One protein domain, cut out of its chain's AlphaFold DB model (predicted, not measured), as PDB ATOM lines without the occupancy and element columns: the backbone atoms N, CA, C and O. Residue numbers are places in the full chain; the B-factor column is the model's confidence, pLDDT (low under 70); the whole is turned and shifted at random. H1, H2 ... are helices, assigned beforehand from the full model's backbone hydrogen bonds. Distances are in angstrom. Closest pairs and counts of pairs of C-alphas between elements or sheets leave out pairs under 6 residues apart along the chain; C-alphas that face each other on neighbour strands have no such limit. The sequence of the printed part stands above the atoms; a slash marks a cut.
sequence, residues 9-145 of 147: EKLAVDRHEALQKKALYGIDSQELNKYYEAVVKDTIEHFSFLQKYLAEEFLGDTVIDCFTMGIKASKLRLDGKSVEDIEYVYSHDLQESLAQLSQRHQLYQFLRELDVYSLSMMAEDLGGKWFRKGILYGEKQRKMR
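This is residues 9 to 145 of the 147 residues of the protein "DUF2521 family protein" of Ammoniphilus sp. CFH 90114 (UniProt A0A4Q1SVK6). Two long helices, H3 and H6, run side by side the same way as the core; kinked H4 folds back along them, H2 lies near both, and residues 9 to 15 of H1 stick out as an arm. H2, H3 and H6 form a bundle, three helices side by side. The printed part has 137 residues with six named helices, H1 to H6 in order, and no named strand: all helix. It is compact, with a radius of gyration of the C-alphas of 15.6 A and spans of 46 by 34 by 26 A.

Find C-alpha 9 at (151.073, 172.343, 163.597); from there H1 runs 25.7 A to residue 26. Next come H2, residues 29 to 43, 19.6 A; H3, residues 49 to 78, 44.2 A; H4, residues 83 to 104, 28.7 A; and H5, residues 107 to 110, 5.4 A. H6, residues 113 to 143, runs 44.1 A to C-alpha 143 at (154.146, 153.201, 143.856). H3 has a kink of 33 degrees near residue 72, and H4 one of 56 degrees near residue 90.

Begin at H3, the hub. It touches H6 at a shallow tilt of 34 degrees, only just short of steep, with C-alphas 70 and 134 closest at 4.1 A. H3 and H4 form a hairpin at 29 degrees, C-alphas 58 and 101 closest at 6.6 A. Residues 19 to 24 of H1 touch H3 about perpendicular, at 78 degrees, C-alphas 23 and 68 closest at 6.0 A. H2 is near H3 and H6, with 11 pairs of C-alphas within 10 A for each. H5 only just touches H3, with 3 pairs within 8 A. In H6 every O i to N i+4 pair is within hydrogen-bond range; H1 has 12 of 14, H2 9 of 11, H3 23 of 26, H4 16 of 18, and H5 is too short for one.

The C-alphas farthest apart, of Ser 48 and Asp 79, are 47.2 A apart. The printed part has no cut, and its five links are tight. Look for pLDDT under 70 at residues 9, 11 and 12.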
ATOM      1  N   GLU A   9     151.694 173.287 162.667       67.56
ATOM      2  CA  GLU A   9     151.073 172.343 163.597       67.56
ATOM      3  C   GLU A   9     149.732 171.846 163.061       67.56
ATOM      4  O   GLU A   9     149.504 170.642 162.986       67.56
ATOM      5  N   LYS A  10     148.877 172.761 162.587       72.56
ATOM      6  CA  LYS A  10     147.582 172.409 161.990       72.56
ATOM      7  C   LYS A  10     147.769 171.518 160.760       72.56
ATOM      8  O   LYS A  10     147.111 170.494 160.627       72.56
ATOM      9  N   LEU A  11     148.741 171.847 159.910       69.12
ATOM     10  CA  LEU A  11     149.056 171.048 158.726       69.12
ATOM     11  C   LEU A  11     149.636 169.663 159.072       69.12
ATOM     12  O   LEU A  11     149.405 168.697 158.340       69.12
ATOM     13  N   ALA A  12     150.390 169.545 160.168       67.38
ATOM     14  CA  ALA A  12     150.886 168.263 160.664       67.38
ATOM     15  C   ALA A  12     149.749 167.386 161.215       67.38
ATOM     16  O   ALA A  12     149.707 166.195 160.897       67.38
ATOM     17  N   VAL A  13     148.813 167.979 161.964       75.31
ATOM     18  CA  VAL A  13     147.611 167.305 162.486       75.31
ATOM     19  C   VAL A  13     146.732 166.804 161.340       75.31
ATOM     20  O   VAL A  13     146.470 165.605 161.262       75.31
ATOM     21  N   ASP A  14     146.391 167.666 160.378       74.62
ATOM     22  CA  ASP A  14     145.548 167.298 159.230       74.62
ATOM     23  C   ASP A  14     146.161 166.135 158.423       74.62
ATOM     24  O   ASP A  14     145.475 165.204 157.988       74.62
ATOM     25  N   ARG A  15     147.491 166.149 158.240       72.25
ATOM     26  CA  ARG A  15     148.221 165.057 157.576       72.25
ATOM     27  C   ARG A  15     148.208 163.768 158.387       72.25
ATOM     28  O   ARG A  15     148.140 162.691 157.792       72.25
ATOM     29  N   HIS A  16     148.306 163.863 159.710       73.94
ATOM     30  CA  HIS A  16     148.265 162.703 160.590       73.94
ATOM     31  C   HIS A  16     146.885 162.036 160.569       73.94
ATOM     32  O   HIS A  16     146.806 160.830 160.333       73.94
ATOM     33  N   GLU A  17     145.810 162.815 160.684       79.00
ATOM     34  CA  GLU A  17     144.435 162.310 160.609       79.00
ATOM     35  C   GLU A  17     144.119 161.688 159.243       79.00
ATOM     36  O   GLU A  17     143.513 160.616 159.152       79.00
ATOM     37  N   ALA A  18     144.558 162.326 158.153       77.31
ATOM     38  CA  ALA A  18     144.385 161.781 156.809       77.31
ATOM     39  C   ALA A  18     145.120 160.442 156.638       77.31
ATOM     40  O   ALA A  18     144.613 159.530 155.977       77.31
ATOM     41  N   LEU A  19     146.307 160.312 157.236       77.38
ATOM     42  CA  LEU A  19     147.067 159.069 157.229       77.38
ATOM     43  C   LEU A  19     146.363 157.979 158.043       77.38
ATOM     44  O   LEU A  19     146.240 156.869 157.537       77.38
ATOM     45  N   GLN A  20     145.858 158.296 159.238       78.31
ATOM     46  CA  GLN A  20     145.095 157.351 160.061       78.31
ATOM     47  C   GLN A  20     143.837 156.856 159.336       78.31
ATOM     48  O   GLN A  20     143.601 155.653 159.254       78.31
ATOM     49  N   LYS A  21     143.075 157.751 158.694       81.56
ATOM     50  CA  LYS A  21     141.915 157.346 157.881       81.56
ATOM     51  C   LYS A  21     142.312 156.397 156.749       81.56
ATOM     52  O   LYS A  21     141.627 155.407 156.519       81.56
ATOM     53  N   LYS A  22     143.425 156.661 156.056       77.62
ATOM     54  CA  LYS A  22     143.958 155.765 155.009       77.62
ATOM     55  C   LYS A  22     144.495 154.444 155.563       77.62
ATOM     56  O   LYS A  22     144.448 153.441 154.851       77.62
ATOM     57  N   ALA A  23     145.023 154.459 156.785       80.50
ATOM     58  CA  ALA A  23     145.535 153.289 157.479       80.50
ATOM     59  C   ALA A  23     144.404 152.295 157.773       80.50
ATOM     60  O   ALA A  23     144.558 151.116 157.470       80.50
ATOM     61  N   LEU A  24     143.239 152.778 158.221       84.69
ATOM     62  CA  LEU A  24     142.065 151.935 158.483       84.69
ATOM     63  C   LEU A  24     141.633 151.106 157.262       84.69
ATOM     64  O   LEU A  24     141.310 149.934 157.409       84.69
ATOM     65  N   TYR A  25     141.698 151.662 156.046       84.44
ATOM     66  CA  TYR A  25     141.390 150.910 154.817       84.44
ATOM     67  C   TYR A  25     142.442 149.854 154.449       84.44
ATOM     68  O   TYR A  25     142.162 148.963 153.649       84.44
ATOM     69  N   GLY A  26     143.666 149.983 154.963       86.31
ATOM     70  CA  GLY A  26     144.757 149.045 154.711       86.31
ATOM     71  C   GLY A  26     144.799 147.867 155.685       86.31
ATOM     72  O   GLY A  26     145.527 146.908 155.427       86.31
ATOM     73  N   ILE A  27     144.039 147.934 156.780       92.25
ATOM     74  CA  ILE A  27     143.965 146.889 157.800       92.25
ATOM     75  C   ILE A  27     142.938 145.835 157.368       92.25
ATOM     76  O   ILE A  27     141.765 146.134 157.145       92.25
ATOM     77  N   ASP A  28     143.382 144.584 157.252       91.50
ATOM     78  CA  ASP A  28     142.513 143.438 156.971       91.50
ATOM     79  C   ASP A  28     141.713 143.047 158.225       91.50
ATOM     80  O   ASP A  28     142.228 142.416 159.154       91.50
ATOM     81  N   SER A  29     140.431 143.413 158.238       88.44
ATOM     82  CA  SER A  29     139.519 143.125 159.347       88.44
ATOM     83  C   SER A  29     139.222 141.634 159.521       88.44
ATOM     84  O   SER A  29     138.953 141.198 160.640       88.44
ATOM     85  N   GLN A  30     139.301 140.822 158.461       92.69
ATOM     86  CA  GLN A  30     139.099 139.377 158.583       92.69
ATOM     87  C   GLN A  30     140.277 138.728 159.300       92.69
ATOM     88  O   GLN A  30     140.089 137.828 160.116       92.69
ATOM     89  N   GLU A  31     141.494 139.171 159.000       93.06
ATOM     90  CA  GLU A  31     142.689 138.696 159.689       93.06
ATOM     91  C   GLU A  31     142.723 139.144 161.152       93.06
ATOM     92  O   GLU A  31     143.075 138.340 162.017       93.06
ATOM     93  N   LEU A  32     142.312 140.385 161.435       90.31
ATOM     94  CA  LEU A  32     142.175 140.880 162.804       90.31
ATOM     95  C   LEU A  32     141.156 140.046 163.595       90.31
ATOM     96  O   LEU A  32     141.476 139.562 164.676       90.31
ATOM     97  N   ASN A  33     139.976 139.790 163.020       91.56
ATOM     98  CA  ASN A  33     138.948 138.958 163.651       91.56
ATOM     99  C   ASN A  33     139.427 137.520 163.883       91.56
ATOM    100  O   ASN A  33     139.121 136.929 164.913       91.56
ATOM    101  N   LYS A  34     140.211 136.952 162.959       93.38
ATOM    102  CA  LYS A  34     140.819 135.626 163.161       93.38
ATOM    103  C   LYS A  34     141.793 135.620 164.334       93.38
ATOM    104  O   LYS A  34     141.782 134.664 165.099       93.38
ATOM    105  N   TYR A  35     142.627 136.653 164.473       90.88
ATOM    106  CA  TYR A  35     143.533 136.769 165.619       90.88
ATOM    107  C   TYR A  35     142.756 136.932 166.926       90.88
ATOM    108  O   TYR A  35     143.075 136.287 167.922       90.88
ATOM    109  N   TYR A  36     141.702 137.751 166.903       91.25
ATOM    110  CA  TYR A  36     140.827 137.940 168.050       91.25
ATOM    111  C   TYR A  36     140.212 136.617 168.521       91.25
ATOM    112  O   TYR A  36     140.388 136.241 169.676       91.25
ATOM    113  N   GLU A  37     139.561 135.876 167.619       93.25
ATOM    114  CA  GLU A  37     138.910 134.605 167.957       93.25
ATOM    115  C   GLU A  37     139.907 133.513 168.367       93.25
ATOM    116  O   GLU A  37     139.565 132.672 169.188       93.25
ATOM    117  N   ALA A  38     141.119 133.501 167.802       91.81
ATOM    118  CA  ALA A  38     142.094 132.438 168.056       91.81
ATOM    119  C   ALA A  38     142.976 132.667 169.292       91.81
ATOM    120  O   ALA A  38     143.539 131.705 169.811       91.81
ATOM    121  N   VAL A  39     143.172 133.922 169.707       90.56
ATOM    122  CA  VAL A  39     144.136 134.277 170.760       90.56
ATOM    123  C   VAL A  39     143.484 135.157 171.815       90.56
ATOM    124  O   VAL A  39     143.441 134.791 172.988       90.56
ATOM    125  N   VAL A  40     142.970 136.320 171.412       90.50
ATOM    126  CA  VAL A  40     142.555 137.367 172.358       90.50
ATOM    127  C   VAL A  40     141.375 136.907 173.201       90.50
ATOM    128  O   VAL A  40     141.432 137.015 174.422       90.50
ATOM    129  N   LYS A  41     140.336 136.366 172.561       92.12
ATOM    130  CA  LYS A  41     139.065 136.000 173.193       92.12
ATOM    131  C   LYS A  41     139.241 135.068 174.388       92.12
ATOM    132  O   LYS A  41     138.716 135.358 175.460       92.12
ATOM    133  N   ASP A  42     140.011 134.000 174.205       90.56
ATOM    134  CA  ASP A  42     140.285 133.024 175.261       90.56
ATOM    135  C   ASP A  42     141.219 133.622 176.322       90.56
ATOM    136  O   ASP A  42     141.025 133.416 177.519       90.56
ATOM    137  N   THR A  43     142.194 134.438 175.903       89.44
ATOM    138  CA  THR A  43     143.163 135.060 176.820       89.44
ATOM    139  C   THR A  43     142.519 136.067 177.771       89.44
ATOM    140  O   THR A  43     142.998 136.228 178.889       89.44
ATOM    141  N   ILE A  44     141.446 136.746 177.357       93.56
ATOM    142  CA  ILE A  44     140.750 137.740 178.188       93.56
ATOM    143  C   ILE A  44     139.433 137.215 178.767       93.56
ATOM    144  O   ILE A  44     138.653 137.996 179.309       93.56
ATOM    145  N   GLU A  45     139.128 135.917 178.659       94.38
ATOM    146  CA  GLU A  45     137.815 135.384 179.042       94.38
ATOM    147  C   GLU A  45     137.468 135.686 180.510       94.38
ATOM    148  O   GLU A  45     136.327 136.058 180.813       94.38
ATOM    149  N   HIS A  46     138.463 135.609 181.400       93.50
ATOM    150  CA  HIS A  46     138.341 135.858 182.840       93.50
ATOM    151  C   HIS A  46     138.172 137.333 183.219       93.50
ATOM    152  O   HIS A  46     137.892 137.634 184.382       93.50
ATOM    153  N   PHE A  47     138.335 138.261 182.276       96.44
ATOM    154  CA  PHE A  47     138.166 139.687 182.528       96.44
ATOM    155  C   PHE A  47     136.689 140.058 182.711       96.44
ATOM    156  O   PHE A  47     135.783 139.526 182.061       96.44
ATOM    157  N   SER A  48     136.440 141.047 183.571       95.94
ATOM    158  CA  SER A  48     135.147 141.736 183.613       95.94
ATOM    159  C   SER A  48     134.886 142.497 182.308       95.94
ATOM    160  O   SER A  48     135.800 142.755 181.531       95.94
ATOM    161  N   PHE A  49     133.639 142.913 182.078       94.44
ATOM    162  CA  PHE A  49     133.262 143.650 180.866       94.44
ATOM    163  C   PHE A  49     134.152 144.878 180.601       94.44
ATOM    164  O   PHE A  49     134.659 145.040 179.495       94.44
ATOM    165  N   LEU A  50     134.398 145.707 181.624       94.44
ATOM    166  CA  LEU A  50     135.247 146.895 181.488       94.44
ATOM    167  C   LEU A  50     136.694 146.527 181.132       94.44
ATOM    168  O   LEU A  50     137.314 147.173 180.298       94.44
ATOM    169  N   GLN A  51     137.224 145.477 181.754       95.38
ATOM    170  CA  GLN A  51     138.586 145.010 181.505       95.38
ATOM    171  C   GLN A  51     138.739 144.430 180.094       95.38
ATOM    172  O   GLN A  51     139.751 144.687 179.448       95.38
ATOM    173  N   LYS A  52     137.726 143.706 179.594       95.38
ATOM    174  CA  LYS A  52     137.679 143.234 178.201       95.38
ATOM    175  C   LYS A  52     137.699 144.403 177.230       95.38
ATOM    176  O   LYS A  52     138.533 144.422 176.338       95.38
ATOM    177  N   TYR A  53     136.852 145.403 177.470       94.00
ATOM    178  CA  TYR A  53     136.806 146.608 176.647       94.00
ATOM    179  C   TYR A  53     138.166 147.321 176.590       94.00
ATOM    180  O   TYR A  53     138.660 147.611 175.507       94.00
ATOM    181  N   LEU A  54     138.818 147.532 177.740       94.56
ATOM    182  CA  LEU A  54     140.147 148.157 177.796       94.56
ATOM    183  C   LEU A  54     141.216 147.339 177.062       94.56
ATOM    184  O   LEU A  54     142.062 147.906 176.376       94.56
ATOM    185  N   ALA A  55     141.186 146.013 177.203       95.12
ATOM    186  CA  ALA A  55     142.113 145.126 176.513       95.12
ATOM    187  C   ALA A  55     141.920 145.167 174.990       95.12
ATOM    188  O   ALA A  55     142.893 145.283 174.249       95.12
ATOM    189  N   GLU A  56     140.673 145.096 174.526       94.56
ATOM    190  CA  GLU A  56     140.326 145.142 173.105       94.56
ATOM    191  C   GLU A  56     140.692 146.490 172.471       94.56
ATOM    192  O   GLU A  56     141.311 146.504 171.408       94.56
ATOM    193  N   GLU A  57     140.389 147.608 173.136       94.88
ATOM    194  CA  GLU A  57     140.778 148.954 172.692       94.88
ATOM    195  C   GLU A  57     142.303 149.107 172.632       94.88
ATOM    196  O   GLU A  57     142.840 149.551 171.620       94.88
ATOM    197  N   PHE A  58     143.026 148.667 173.666       96.50
ATOM    198  CA  PHE A  58     144.489 148.708 173.685       96.50
ATOM    199  C   PHE A  58     145.117 147.916 172.527       96.50
ATOM    200  O   PHE A  58     146.029 148.405 171.850       96.50
ATOM    201  N   LEU A  59     144.632 146.696 172.274       96.06
ATOM    202  CA  LEU A  59     145.124 145.865 171.173       96.06
ATOM    203  C   LEU A  59     144.721 146.446 169.808       96.06
ATOM    204  O   LEU A  59     145.525 146.425 168.876       96.06
ATOM    205  N   GLY A  60     143.517 147.009 169.687       93.88
ATOM    206  CA  GLY A  60     143.055 147.694 168.479       93.88
ATOM    207  C   GLY A  60     143.905 148.919 168.139       93.88
ATOM    208  O   GLY A  60     144.392 149.046 167.012       93.88
ATOM    209  N   ASP A  61     144.166 149.775 169.126       94.62
ATOM    210  CA  ASP A  61     145.038 150.942 168.982       94.62
ATOM    211  C   ASP A  61     146.469 150.539 168.625       94.62
ATOM    212  O   ASP A  61     147.091 151.174 167.771       94.62
ATOM    213  N   THR A  62     146.975 149.451 169.213       95.94
ATOM    214  CA  THR A  62     148.297 148.901 168.882       95.94
ATOM    215  C   THR A  62     148.401 148.573 167.395       95.94
ATOM    216  O   THR A  62     149.376 148.947 166.738       95.94
ATOM    217  N   VAL A  63     147.381 147.912 166.837       95.75
ATOM    218  CA  VAL A  63     147.329 147.582 165.408       95.75
ATOM    219  C   VAL A  63     147.360 148.846 164.554       95.75
ATOM    220  O   VAL A  63     148.152 148.929 163.611       95.75
ATOM    221  N   ILE A  64     146.524 149.835 164.876       94.06
ATOM    222  CA  ILE A  64     146.417 151.077 164.102       94.06
ATOM    223  C   ILE A  64     147.731 151.858 164.142       94.06
ATOM    224  O   ILE A  64     148.208 152.309 163.091       94.06
ATOM    225  N   ASP A  65     148.323 152.017 165.325       94.69
ATOM    226  CA  ASP A  65     149.522 152.830 165.499       94.69
ATOM    227  C   ASP A  65     150.736 152.172 164.836       94.69
ATOM    228  O   ASP A  65     151.384 152.787 163.982       94.69
ATOM    229  N   CYS A  66     150.962 150.879 165.089       96.00
ATOM    230  CA  CYS A  66     152.071 150.143 164.481       96.00
ATOM    231  C   CYS A  66     151.934 150.059 162.952       96.00
ATOM    232  O   CYS A  66     152.910 150.263 162.224       96.00
ATOM    233  N   PHE A  67     150.723 149.837 162.426       96.50
ATOM    234  CA  PHE A  67     150.487 149.855 160.977       96.50
ATOM    235  C   PHE A  67     150.781 151.236 160.376       96.50
ATOM    236  O   PHE A  67     151.446 151.349 159.342       96.50
ATOM    237  N   THR A  68     150.343 152.303 161.046       94.56
ATOM    238  CA  THR A  68     150.592 153.687 160.622       94.56
ATOM    239  C   THR A  68     152.084 154.024 160.647       94.56
ATOM    240  O   THR A  68     152.590 154.651 159.708       94.56
ATOM    241  N   MET A  69     152.810 153.585 161.679       94.94
ATOM    242  CA  MET A  69     154.270 153.679 161.744       94.94
ATOM    243  C   MET A  69     154.922 152.948 160.570       94.94
ATOM    244  O   MET A  69     155.759 153.538 159.886       94.94
ATOM    245  N   GLY A  70     154.468 151.735 160.246       95.88
ATOM    246  CA  GLY A  70     154.931 150.987 159.076       95.88
ATOM    247  C   GLY A  70     154.725 151.749 157.762       95.88
ATOM    248  O   GLY A  70     155.635 151.849 156.936       95.88
ATOM    249  N   ILE A  71     153.563 152.389 157.575       94.88
ATOM    250  CA  ILE A  71     153.297 153.222 156.388       94.88
ATOM    251  C   ILE A  71     154.271 154.405 156.304       94.88
ATOM    252  O   ILE A  71     154.741 154.752 155.210       94.88
ATOM    253  N   LYS A  72     154.587 155.054 157.430       92.69
ATOM    254  CA  LYS A  72     155.588 156.133 157.463       92.69
ATOM    255  C   LYS A  72     156.972 155.588 157.095       92.69
ATOM    256  O   LYS A  72     157.629 156.162 156.223       92.69
ATOM    257  N   ALA A  73     157.346 154.454 157.683       94.62
ATOM    258  CA  ALA A  73     158.625 153.783 157.491       94.62
ATOM    259  C   ALA A  73     158.826 153.245 156.060       94.62
ATOM    260  O   ALA A  73     159.959 153.147 155.595       94.62
ATOM    261  N   SER A  74     157.744 152.991 155.310       94.06
ATOM    262  CA  SER A  74     157.793 152.502 153.917       94.06
ATOM    263  C   SER A  74     158.642 153.347 152.955       94.06
ATOM    264  O   SER A  74     159.093 152.836 151.933       94.06
ATOM    265  N   LYS A  75     158.904 154.624 153.272       92.44
ATOM    266  CA  LYS A  75     159.828 155.470 152.498       92.44
ATOM    267  C   LYS A  75     161.235 154.869 152.441       92.44
ATOM    268  O   LYS A  75     161.820 154.806 151.370       92.44
ATOM    269  N   LEU A  76     161.712 154.321 153.557       91.19
ATOM    270  CA  LEU A  76     163.022 153.674 153.640       91.19
ATOM    271  C   LEU A  76     163.106 152.411 152.773       91.19
ATOM    272  O   LEU A  76     164.189 152.050 152.313       91.19
ATOM    273  N   ARG A  77     161.967 151.750 152.519       89.19
ATOM    274  CA  ARG A  77     161.894 150.603 151.605       89.19
ATOM    275  C   ARG A  77     162.103 151.037 150.155       89.19
ATOM    276  O   ARG A  77     162.766 150.329 149.405       89.19
ATOM    277  N   LEU A  78     161.585 152.211 149.776       87.38
ATOM    278  CA  LEU A  78     161.834 152.814 148.461       87.38
ATOM    279  C   LEU A  78     163.295 153.250 148.297       87.38
ATOM    280  O   LEU A  78     163.823 153.167 147.192       87.38
ATOM    281  N   ASP A  79     163.951 153.625 149.396       89.88
ATOM    282  CA  ASP A  79     165.384 153.946 149.441       89.88
ATOM    283  C   ASP A  79     166.283 152.689 149.472       89.88
ATOM    284  O   ASP A  79     167.505 152.791 149.568       89.88
ATOM    285  N   GLY A  80     165.693 151.489 149.395       90.31
ATOM    286  CA  GLY A  80     166.408 150.220 149.250       90.31
ATOM    287  C   GLY A  80     166.743 149.479 150.549       90.31
ATOM    288  O   GLY A  80     167.318 148.394 150.470       90.31
ATOM    289  N   LYS A  81     166.365 149.986 151.733       92.94
ATOM    290  CA  LYS A  81     166.585 149.269 153.010       92.94
ATOM    291  C   LYS A  81     165.722 148.017 153.108       92.94
ATOM    292  O   LYS A  81     164.588 148.051 152.632       92.94
ATOM    293  N   SER A  82     166.214 146.939 153.726       92.69
ATOM    294  CA  SER A  82     165.415 145.729 153.996       92.69
ATOM    295  C   SER A  82     164.311 145.990 155.034       92.69
ATOM    296  O   SER A  82     164.297 147.041 155.674       92.69
ATOM    297  N   VAL A  83     163.351 145.072 155.185       89.56
ATOM    298  CA  VAL A  83     162.293 145.228 156.206       89.56
ATOM    299  C   VAL A  83     162.904 145.100 157.600       89.56
ATOM    300  O   VAL A  83     162.558 145.866 158.490       89.56
ATOM    301  N   GLU A  84     163.866 144.199 157.747       91.62
ATOM    302  CA  GLU A  84     164.597 143.910 158.974       91.62
ATOM    303  C   GLU A  84     165.414 145.127 159.437       91.62
ATOM    304  O   GLU A  84     165.376 145.490 160.612       91.62
ATOM    305  N   ASP A  85     166.080 145.825 158.509       92.50
ATOM    306  CA  ASP A  85     166.801 147.069 158.825       92.50
ATOM    307  C   ASP A  85     165.846 148.173 159.287       92.50
ATOM    308  O   ASP A  85     166.172 148.971 160.166       92.50
ATOM    309  N   ILE A  86     164.665 148.252 158.667       92.62
ATOM    310  CA  ILE A  86     163.646 149.237 159.027       92.62
ATOM    311  C   ILE A  86     163.090 148.922 160.418       92.62
ATOM    312  O   ILE A  86     162.979 149.830 161.236       92.62
ATOM    313  N   GLU A  87     162.788 147.659 160.714       91.38
ATOM    314  CA  GLU A  87     162.354 147.230 162.048       91.38
ATOM    315  C   GLU A  87     163.384 147.540 163.121       91.38
ATOM    316  O   GLU A  87     163.025 148.058 164.175       91.38
ATOM    317  N   TYR A  88     164.662 147.287 162.845       92.62
ATOM    318  CA  TYR A  88     165.728 147.613 163.782       92.62
ATOM    319  C   TYR A  88     165.758 149.116 164.102       92.62
ATOM    320  O   TYR A  88     165.806 149.494 165.273       92.62
ATOM    321  N   VAL A  89     165.654 149.973 163.080       93.19
ATOM    322  CA  VAL A  89     165.617 151.439 163.246       93.19
ATOM    323  C   VAL A  89     164.404 151.897 164.059       93.19
ATOM    324  O   VAL A  89     164.537 152.809 164.867       93.19
ATOM    325  N   TYR A  90     163.247 151.264 163.862       95.19
ATOM    326  CA  TYR A  90     161.994 151.621 164.534       95.19
ATOM    327  C   TYR A  90     161.749 150.854 165.843       95.19
ATOM    328  O   TYR A  90     160.719 151.060 166.475       95.19
ATOM    329  N   SER A  91     162.666 149.981 166.268       91.69
ATOM    330  CA  SER A  91     162.476 149.117 167.442       91.69
ATOM    331  C   SER A  91     162.185 149.910 168.718       91.69
ATOM    332  O   SER A  91     161.263 149.568 169.456       91.69
ATOM    333  N   HIS A  92     162.918 151.002 168.936       93.88
ATOM    334  CA  HIS A  92     162.691 151.895 170.067       93.88
ATOM    335  C   HIS A  92     161.335 152.599 169.976       93.88
ATOM    336  O   HIS A  92     160.572 152.564 170.935       93.88
ATOM    337  N   ASP A  93     161.002 153.159 168.809       93.88
ATOM    338  CA  ASP A  93     159.731 153.858 168.594       93.88
ATOM    339  C   ASP A  93     158.529 152.920 168.806       93.88
ATOM    340  O   ASP A  93     157.501 153.330 169.340       93.88
ATOM    341  N   LEU A  94     158.647 151.650 168.395       93.50
ATOM    342  CA  LEU A  94     157.610 150.636 168.599       93.50
ATOM    343  C   LEU A  94     157.423 150.344 170.091       93.50
ATOM    344  O   LEU A  94     156.295 150.342 170.578       93.50
ATOM    345  N   GLN A  95     158.515 150.146 170.834       93.69
ATOM    346  CA  GLN A  95     158.451 149.932 172.282       93.69
ATOM    347  C   GLN A  95     157.868 151.146 173.015       93.69
ATOM    348  O   GLN A  95     157.048 150.989 173.921       93.69
ATOM    349  N   GLU A  96     158.264 152.354 172.615       95.38
ATOM    350  CA  GLU A  96     157.742 153.587 173.194       95.38
ATOM    351  C   GLU A  96     156.239 153.739 172.921       95.38
ATOM    352  O   GLU A  96     155.480 154.029 173.846       95.38
ATOM    353  N   SER A  97     155.792 153.468 171.691       94.31
ATOM    354  CA  SER A  97     154.371 153.466 171.325       94.31
ATOM    355  C   SER A  97     153.562 152.515 172.216       94.31
ATOM    356  O   SER A  97     152.574 152.934 172.826       94.31
ATOM    357  N   LEU A  98     154.014 151.268 172.386       94.75
ATOM    358  CA  LEU A  98     153.330 150.290 173.240       94.75
ATOM    359  C   LEU A  98     153.243 150.753 174.702       94.75
ATOM    360  O   LEU A  98     152.192 150.622 175.337       94.75
ATOM    361  N   ALA A  99     154.318 151.340 175.235       94.38
ATOM    362  CA  ALA A  99     154.331 151.883 176.590       94.38
ATOM    363  C   ALA A  99     153.355 153.063 176.742       94.38
ATOM    364  O   ALA A  99     152.588 153.115 177.709       94.38
ATOM    365  N   GLN A 100     153.333 153.985 175.776       95.81
ATOM    366  CA  GLN A 100     152.408 155.120 175.764       95.81
ATOM    367  C   GLN A 100     150.945 154.664 175.653       95.81
ATOM    368  O   GLN A 100     150.083 155.206 176.347       95.81
ATOM    369  N   LEU A 101     150.652 153.656 174.825       95.25
ATOM    370  CA  LEU A 101     149.313 153.073 174.704       95.25
ATOM    371  C   LEU A 101     148.876 152.399 176.009       95.25
ATOM    372  O   LEU A 101     147.766 152.648 176.480       95.25
ATOM    373  N   SER A 102     149.755 151.622 176.647       94.88
ATOM    374  CA  SER A 102     149.469 151.000 177.947       94.88
ATOM    375  C   SER A 102     149.144 152.041 179.029       94.88
ATOM    376  O   SER A 102     148.196 151.866 179.801       94.88
ATOM    377  N   GLN A 103     149.877 153.160 179.054       94.75
ATOM    378  CA  GLN A 103     149.601 154.279 179.962       94.75
ATOM    379  C   GLN A 103     148.281 154.985 179.637       94.75
ATOM    380  O   GLN A 103     147.503 155.268 180.548       94.75
ATOM    381  N   ARG A 104     148.001 155.246 178.353       95.25
ATOM    382  CA  ARG A 104     146.763 155.903 177.898       95.25
ATOM    383  C   ARG A 104     145.520 155.115 178.300       95.25
ATOM    384  O   ARG A 104     144.551 155.710 178.762       95.25
ATOM    385  N   HIS A 105     145.586 153.793 178.174       93.75
ATOM    386  CA  HIS A 105     144.522 152.867 178.569       93.75
ATOM    387  C   HIS A 105     144.545 152.511 180.062       93.75
ATOM    388  O   HIS A 105     143.708 151.741 180.525       93.75
ATOM    389  N   GLN A 106     145.483 153.079 180.830       93.81
ATOM    390  CA  GLN A 106     145.616 152.887 182.276       93.81
ATOM    391  C   GLN A 106     145.640 151.401 182.677       93.81
ATOM    392  O   GLN A 106     145.067 151.016 183.697       93.81
ATOM    393  N   LEU A 107     146.303 150.543 181.889       93.94
ATOM    394  CA  LEU A 107     146.196 149.087 182.055       93.94
ATOM    395  C   LEU A 107     146.569 148.630 183.473       93.94
ATOM    396  O   LEU A 107     145.820 147.883 184.092       93.94
ATOM    397  N   TYR A 108     147.660 149.156 184.035       93.38
ATOM    398  CA  TYR A 108     148.112 148.836 185.397       93.38
ATOM    399  C   TYR A 108     147.170 149.315 186.515       93.38
ATOM    400  O   TYR A 108     147.298 148.868 187.652       93.38
ATOM    401  N   GLN A 109     146.232 150.220 186.223       94.44
ATOM    402  CA  GLN A 109     145.213 150.657 187.179       94.44
ATOM    403  C   GLN A 109     144.017 149.698 187.216       94.44
ATOM    404  O   GLN A 109     143.400 149.527 188.267       94.44
ATOM    405  N   PHE A 110     143.679 149.082 186.080       93.00
ATOM    406  CA  PHE A 110     142.460 148.279 185.924       93.00
ATOM    407  C   PHE A 110     142.706 146.772 185.834       93.00
ATOM    408  O   PHE A 110     141.767 145.987 186.004       93.00
ATOM    409  N   LEU A 111     143.943 146.354 185.580       94.06
ATOM    410  CA  LEU A 111     144.334 144.965 185.373       94.06
ATOM    411  C   LEU A 111     145.441 144.560 186.342       94.06
ATOM    412  O   LEU A 111     146.196 145.390 186.849       94.06
ATOM    413  N   ARG A 112     145.541 143.255 186.605       93.75
ATOM    414  CA  ARG A 112     146.638 142.708 187.409       93.75
ATOM    415  C   ARG A 112     147.910 142.685 186.573       93.75
ATOM    416  O   ARG A 112     147.859 142.567 185.357       93.75
ATOM    417  N   GLU A 113     149.059 142.703 187.229       93.12
ATOM    418  CA  GLU A 113     150.362 142.737 186.555       93.12
ATOM    419  C   GLU A 113     150.553 141.603 185.529       93.12
ATOM    420  O   GLU A 113     150.985 141.857 184.409       93.12
ATOM    421  N   LEU A 114     150.142 140.373 185.861       92.94
ATOM    422  CA  LEU A 114     150.207 139.231 184.936       92.94
ATOM    423  C   LEU A 114     149.285 139.390 183.717       92.94
ATOM    424  O   LEU A 114     149.630 138.960 182.616       92.94
ATOM    425  N   ASP A 115     148.126 140.018 183.910       94.56
ATOM    426  CA  ASP A 115     147.177 140.304 182.836       94.56
ATOM    427  C   ASP A 115     147.760 141.369 181.894       94.56
ATOM    428  O   ASP A 115     147.728 141.208 180.675       94.56
ATOM    429  N   VAL A 116     148.373 142.420 182.455       94.81
ATOM    430  CA  VAL A 116     149.061 143.459 181.672       94.81
ATOM    431  C   VAL A 116     150.242 142.873 180.907       94.81
ATOM    432  O   VAL A 116     150.377 143.151 179.722       94.81
ATOM    433  N   TYR A 117     151.053 142.020 181.539       93.69
ATOM    434  CA  TYR A 117     152.168 141.347 180.872       93.69
ATOM    435  C   TYR A 117     151.696 140.506 179.676       93.69
ATOM    436  O   TYR A 117     152.262 140.599 178.587       93.69
ATOM    437  N   SER A 118     150.609 139.749 179.852       93.69
ATOM    438  CA  SER A 118     150.011 138.948 178.776       93.69
ATOM    439  C   SER A 118     149.517 139.827 177.621       93.69
ATOM    440  O   SER A 118     149.762 139.516 176.453       93.69
ATOM    441  N   LEU A 119     148.882 140.964 177.930       95.44
ATOM    442  CA  LEU A 119     148.485 141.954 176.925       95.44
ATOM    443  C   LEU A 119     149.685 142.579 176.213       95.44
ATOM    444  O   LEU A 119     149.631 142.745 174.999       95.44
ATOM    445  N   SER A 120     150.767 142.893 176.926       94.50
ATOM    446  CA  SER A 120     151.990 143.433 176.325       94.50
ATOM    447  C   SER A 120     152.619 142.450 175.340       94.50
ATOM    448  O   SER A 120     152.980 142.859 174.242       94.50
ATOM    449  N   MET A 121     152.667 141.154 175.665       94.31
ATOM    450  CA  MET A 121     153.164 140.134 174.734       94.31
ATOM    451  C   MET A 121     152.314 140.044 173.458       94.31
ATOM    452  O   MET A 121     152.855 139.983 172.355       94.31
ATOM    453  N   MET A 122     150.982 140.069 173.591       95.31
ATOM    454  CA  MET A 122     150.084 140.094 172.428       95.31
ATOM    455  C   MET A 122     150.252 141.378 171.607       95.31
ATOM    456  O   MET A 122     150.231 141.335 170.378       95.31
ATOM    457  N   ALA A 123     150.447 142.517 172.271       96.38
ATOM    458  CA  ALA A 123     150.661 143.801 171.620       96.38
ATOM    459  C   ALA A 123     152.000 143.860 170.867       96.38
ATOM    460  O   ALA A 123     152.046 144.410 169.772       96.38
ATOM    461  N   GLU A 124     153.069 143.255 171.389       94.75
ATOM    462  CA  GLU A 124     154.352 143.139 170.684       94.75
ATOM    463  C   GLU A 124     154.236 142.279 169.417       94.75
ATOM    464  O   GLU A 124     154.702 142.684 168.346       94.75
ATOM    465  N   ASP A 125     153.565 141.125 169.509       93.69
ATOM    466  CA  ASP A 125     153.319 140.235 168.366       93.69
ATOM    467  C   ASP A 125     152.463 140.921 167.285       93.69
ATOM    468  O   ASP A 125     152.851 141.000 166.109       93.69
ATOM    469  N   LEU A 126     151.325 141.501 167.686       93.75
ATOM    470  CA  LEU A 126     150.463 142.274 166.790       93.75
ATOM    471  C   LEU A 126     151.199 143.475 166.200       93.75
ATOM    472  O   LEU A 126     151.121 143.707 164.990       93.75
ATOM    473  N   GLY A 127     151.917 144.221 167.034       94.38
ATOM    474  CA  GLY A 127     152.636 145.428 166.658       94.38
ATOM    475  C   GLY A 127     153.663 145.151 165.570       94.38
ATOM    476  O   GLY A 127     153.601 145.758 164.499       94.38
ATOM    477  N   GLY A 128     154.537 144.160 165.770       94.19
ATOM    478  CA  GLY A 128     155.524 143.764 164.761       94.19
ATOM    479  C   GLY A 128     154.869 143.292 163.459       94.19
ATOM    480  O   GLY A 128     155.222 143.739 162.362       94.19
ATOM    481  N   LYS A 129     153.845 142.436 163.555       94.88
ATOM    482  CA  LYS A 129     153.117 141.928 162.384       94.88
ATOM    483  C   LYS A 129     152.481 143.051 161.559       94.88
ATOM    484  O   LYS A 129     152.618 143.076 160.328       94.88
ATOM    485  N   TRP A 130     151.770 143.967 162.209       95.88
ATOM    486  CA  TRP A 130     151.076 145.057 161.530       95.88
ATOM    487  C   TRP A 130     152.025 146.163 161.078       95.88
ATOM    488  O   TRP A 130     151.800 146.732 160.013       95.88
ATOM    489  N   PHE A 131     153.143 146.385 161.765       96.88
ATOM    490  CA  PHE A 131     154.215 147.249 161.278       96.88
ATOM    491  C   PHE A 131     154.754 146.779 159.917       96.88
ATOM    492  O   PHE A 131     154.748 147.547 158.948       96.88
ATOM    493  N   ARG A 132     155.102 145.488 159.780       95.62
ATOM    494  CA  ARG A 132     155.543 144.898 158.495       95.62
ATOM    495  C   ARG A 132     154.497 145.056 157.396       95.62
ATOM    496  O   ARG A 132     154.817 145.460 156.277       95.62
ATOM    497  N   LYS A 133     153.230 144.767 157.706       95.62
ATOM    498  CA  LYS A 133     152.120 144.954 156.755       95.62
ATOM    499  C   LYS A 133     151.958 146.423 156.361       95.62
ATOM    500  O   LYS A 133     151.722 146.706 155.187       95.62
ATOM    501  N   GLY A 134     152.140 147.345 157.303       95.62
ATOM    502  CA  GLY A 134     152.115 148.787 157.075       95.62
ATOM    503  C   GLY A 134     153.202 149.239 156.105       95.62
ATOM    504  O   GLY A 134     152.918 150.024 155.199       95.62
ATOM    505  N   ILE A 135     154.420 148.693 156.223       95.50
ATOM    506  CA  ILE A 135     155.515 148.946 155.270       95.50
ATOM    507  C   ILE A 135     155.091 148.545 153.856       95.50
ATOM    508  O   ILE A 135     155.155 149.368 152.940       95.50
ATOM    509  N   LEU A 136     154.622 147.305 153.681       93.62
ATOM    510  CA  LEU A 136     154.227 146.768 152.373       93.62
ATOM    511  C   LEU A 136     153.051 147.541 151.765       93.62
ATOM    512  O   LEU A 136     153.047 147.859 150.572       93.62
ATOM    513  N   TYR A 137     152.056 147.880 152.586       93.94
ATOM    514  CA  TYR A 137     150.926 148.697 152.161       93.94
ATOM    515  C   TYR A 137     151.386 150.094 151.734       93.94
ATOM    516  O   TYR A 137     151.056 150.537 150.632       93.94
ATOM    517  N   GLY A 138     152.194 150.771 152.554       92.69
ATOM    518  CA  GLY A 138     152.732 152.096 152.253       92.69
ATOM    519  C   GLY A 138     153.567 152.114 150.972       92.69
ATOM    520  O   GLY A 138     153.395 153.005 150.140       92.69
ATOM    521  N   GLU A 139     154.401 151.097 150.754       92.56
ATOM    522  CA  GLU A 139     155.183 150.939 149.526       92.56
ATOM    523  C   GLU A 139     154.269 150.845 148.295       92.56
ATOM    524  O   GLU A 139     154.457 151.575 147.316       92.56
ATOM    525  N   LYS A 140     153.235 149.993 148.357       91.06
ATOM    526  CA  LYS A 140     152.249 149.843 147.280       91.06
ATOM    527  C   LYS A 140     151.533 151.167 146.998       91.06
ATOM    528  O   LYS A 140     151.430 151.569 145.841       91.06
ATOM    529  N   GLN A 141     151.073 151.866 148.038       89.44
ATOM    530  CA  GLN A 141     150.373 153.150 147.910       89.44
ATOM    531  C   GLN A 141     151.254 154.230 147.267       89.44
ATOM    532  O   GLN A 141     150.792 154.954 146.382       89.44
ATOM    533  N   ARG A 142     152.536 154.300 147.643       88.19
ATOM    534  CA  ARG A 142     153.504 155.243 147.058       88.19
ATOM    535  C   ARG A 142     153.817 154.925 145.600       88.19
ATOM    536  O   ARG A 142     153.831 155.833 144.773       88.19
ATOM    537  N   LYS A 143     153.985 153.644 145.254       87.62
ATOM    538  CA  LYS A 143     154.146 153.201 143.856       87.62
ATOM    539  C   LYS A 143     152.949 153.601 142.986       87.62
ATOM    540  O   LYS A 143     153.131 153.957 141.826       87.62
ATOM    541  N   MET A 144     151.744 153.610 143.559       85.25
ATOM    542  CA  MET A 144     150.510 154.060 142.900       85.25
ATOM    543  C   MET A 144     150.281 155.585 142.968       85.25
ATOM    544  O   MET A 144     149.281 156.060 142.435       85.25
ATOM    545  N   ARG A 145     151.183 156.363 143.590       81.81
ATOM    546  CA  ARG A 145     151.057 157.821 143.817       81.81
ATOM    547  C   ARG A 145     149.800 158.235 144.600       81.81
ATOM    548  O   ARG A 145     149.261 159.318 144.396       81.81
TER     549      ARG A 145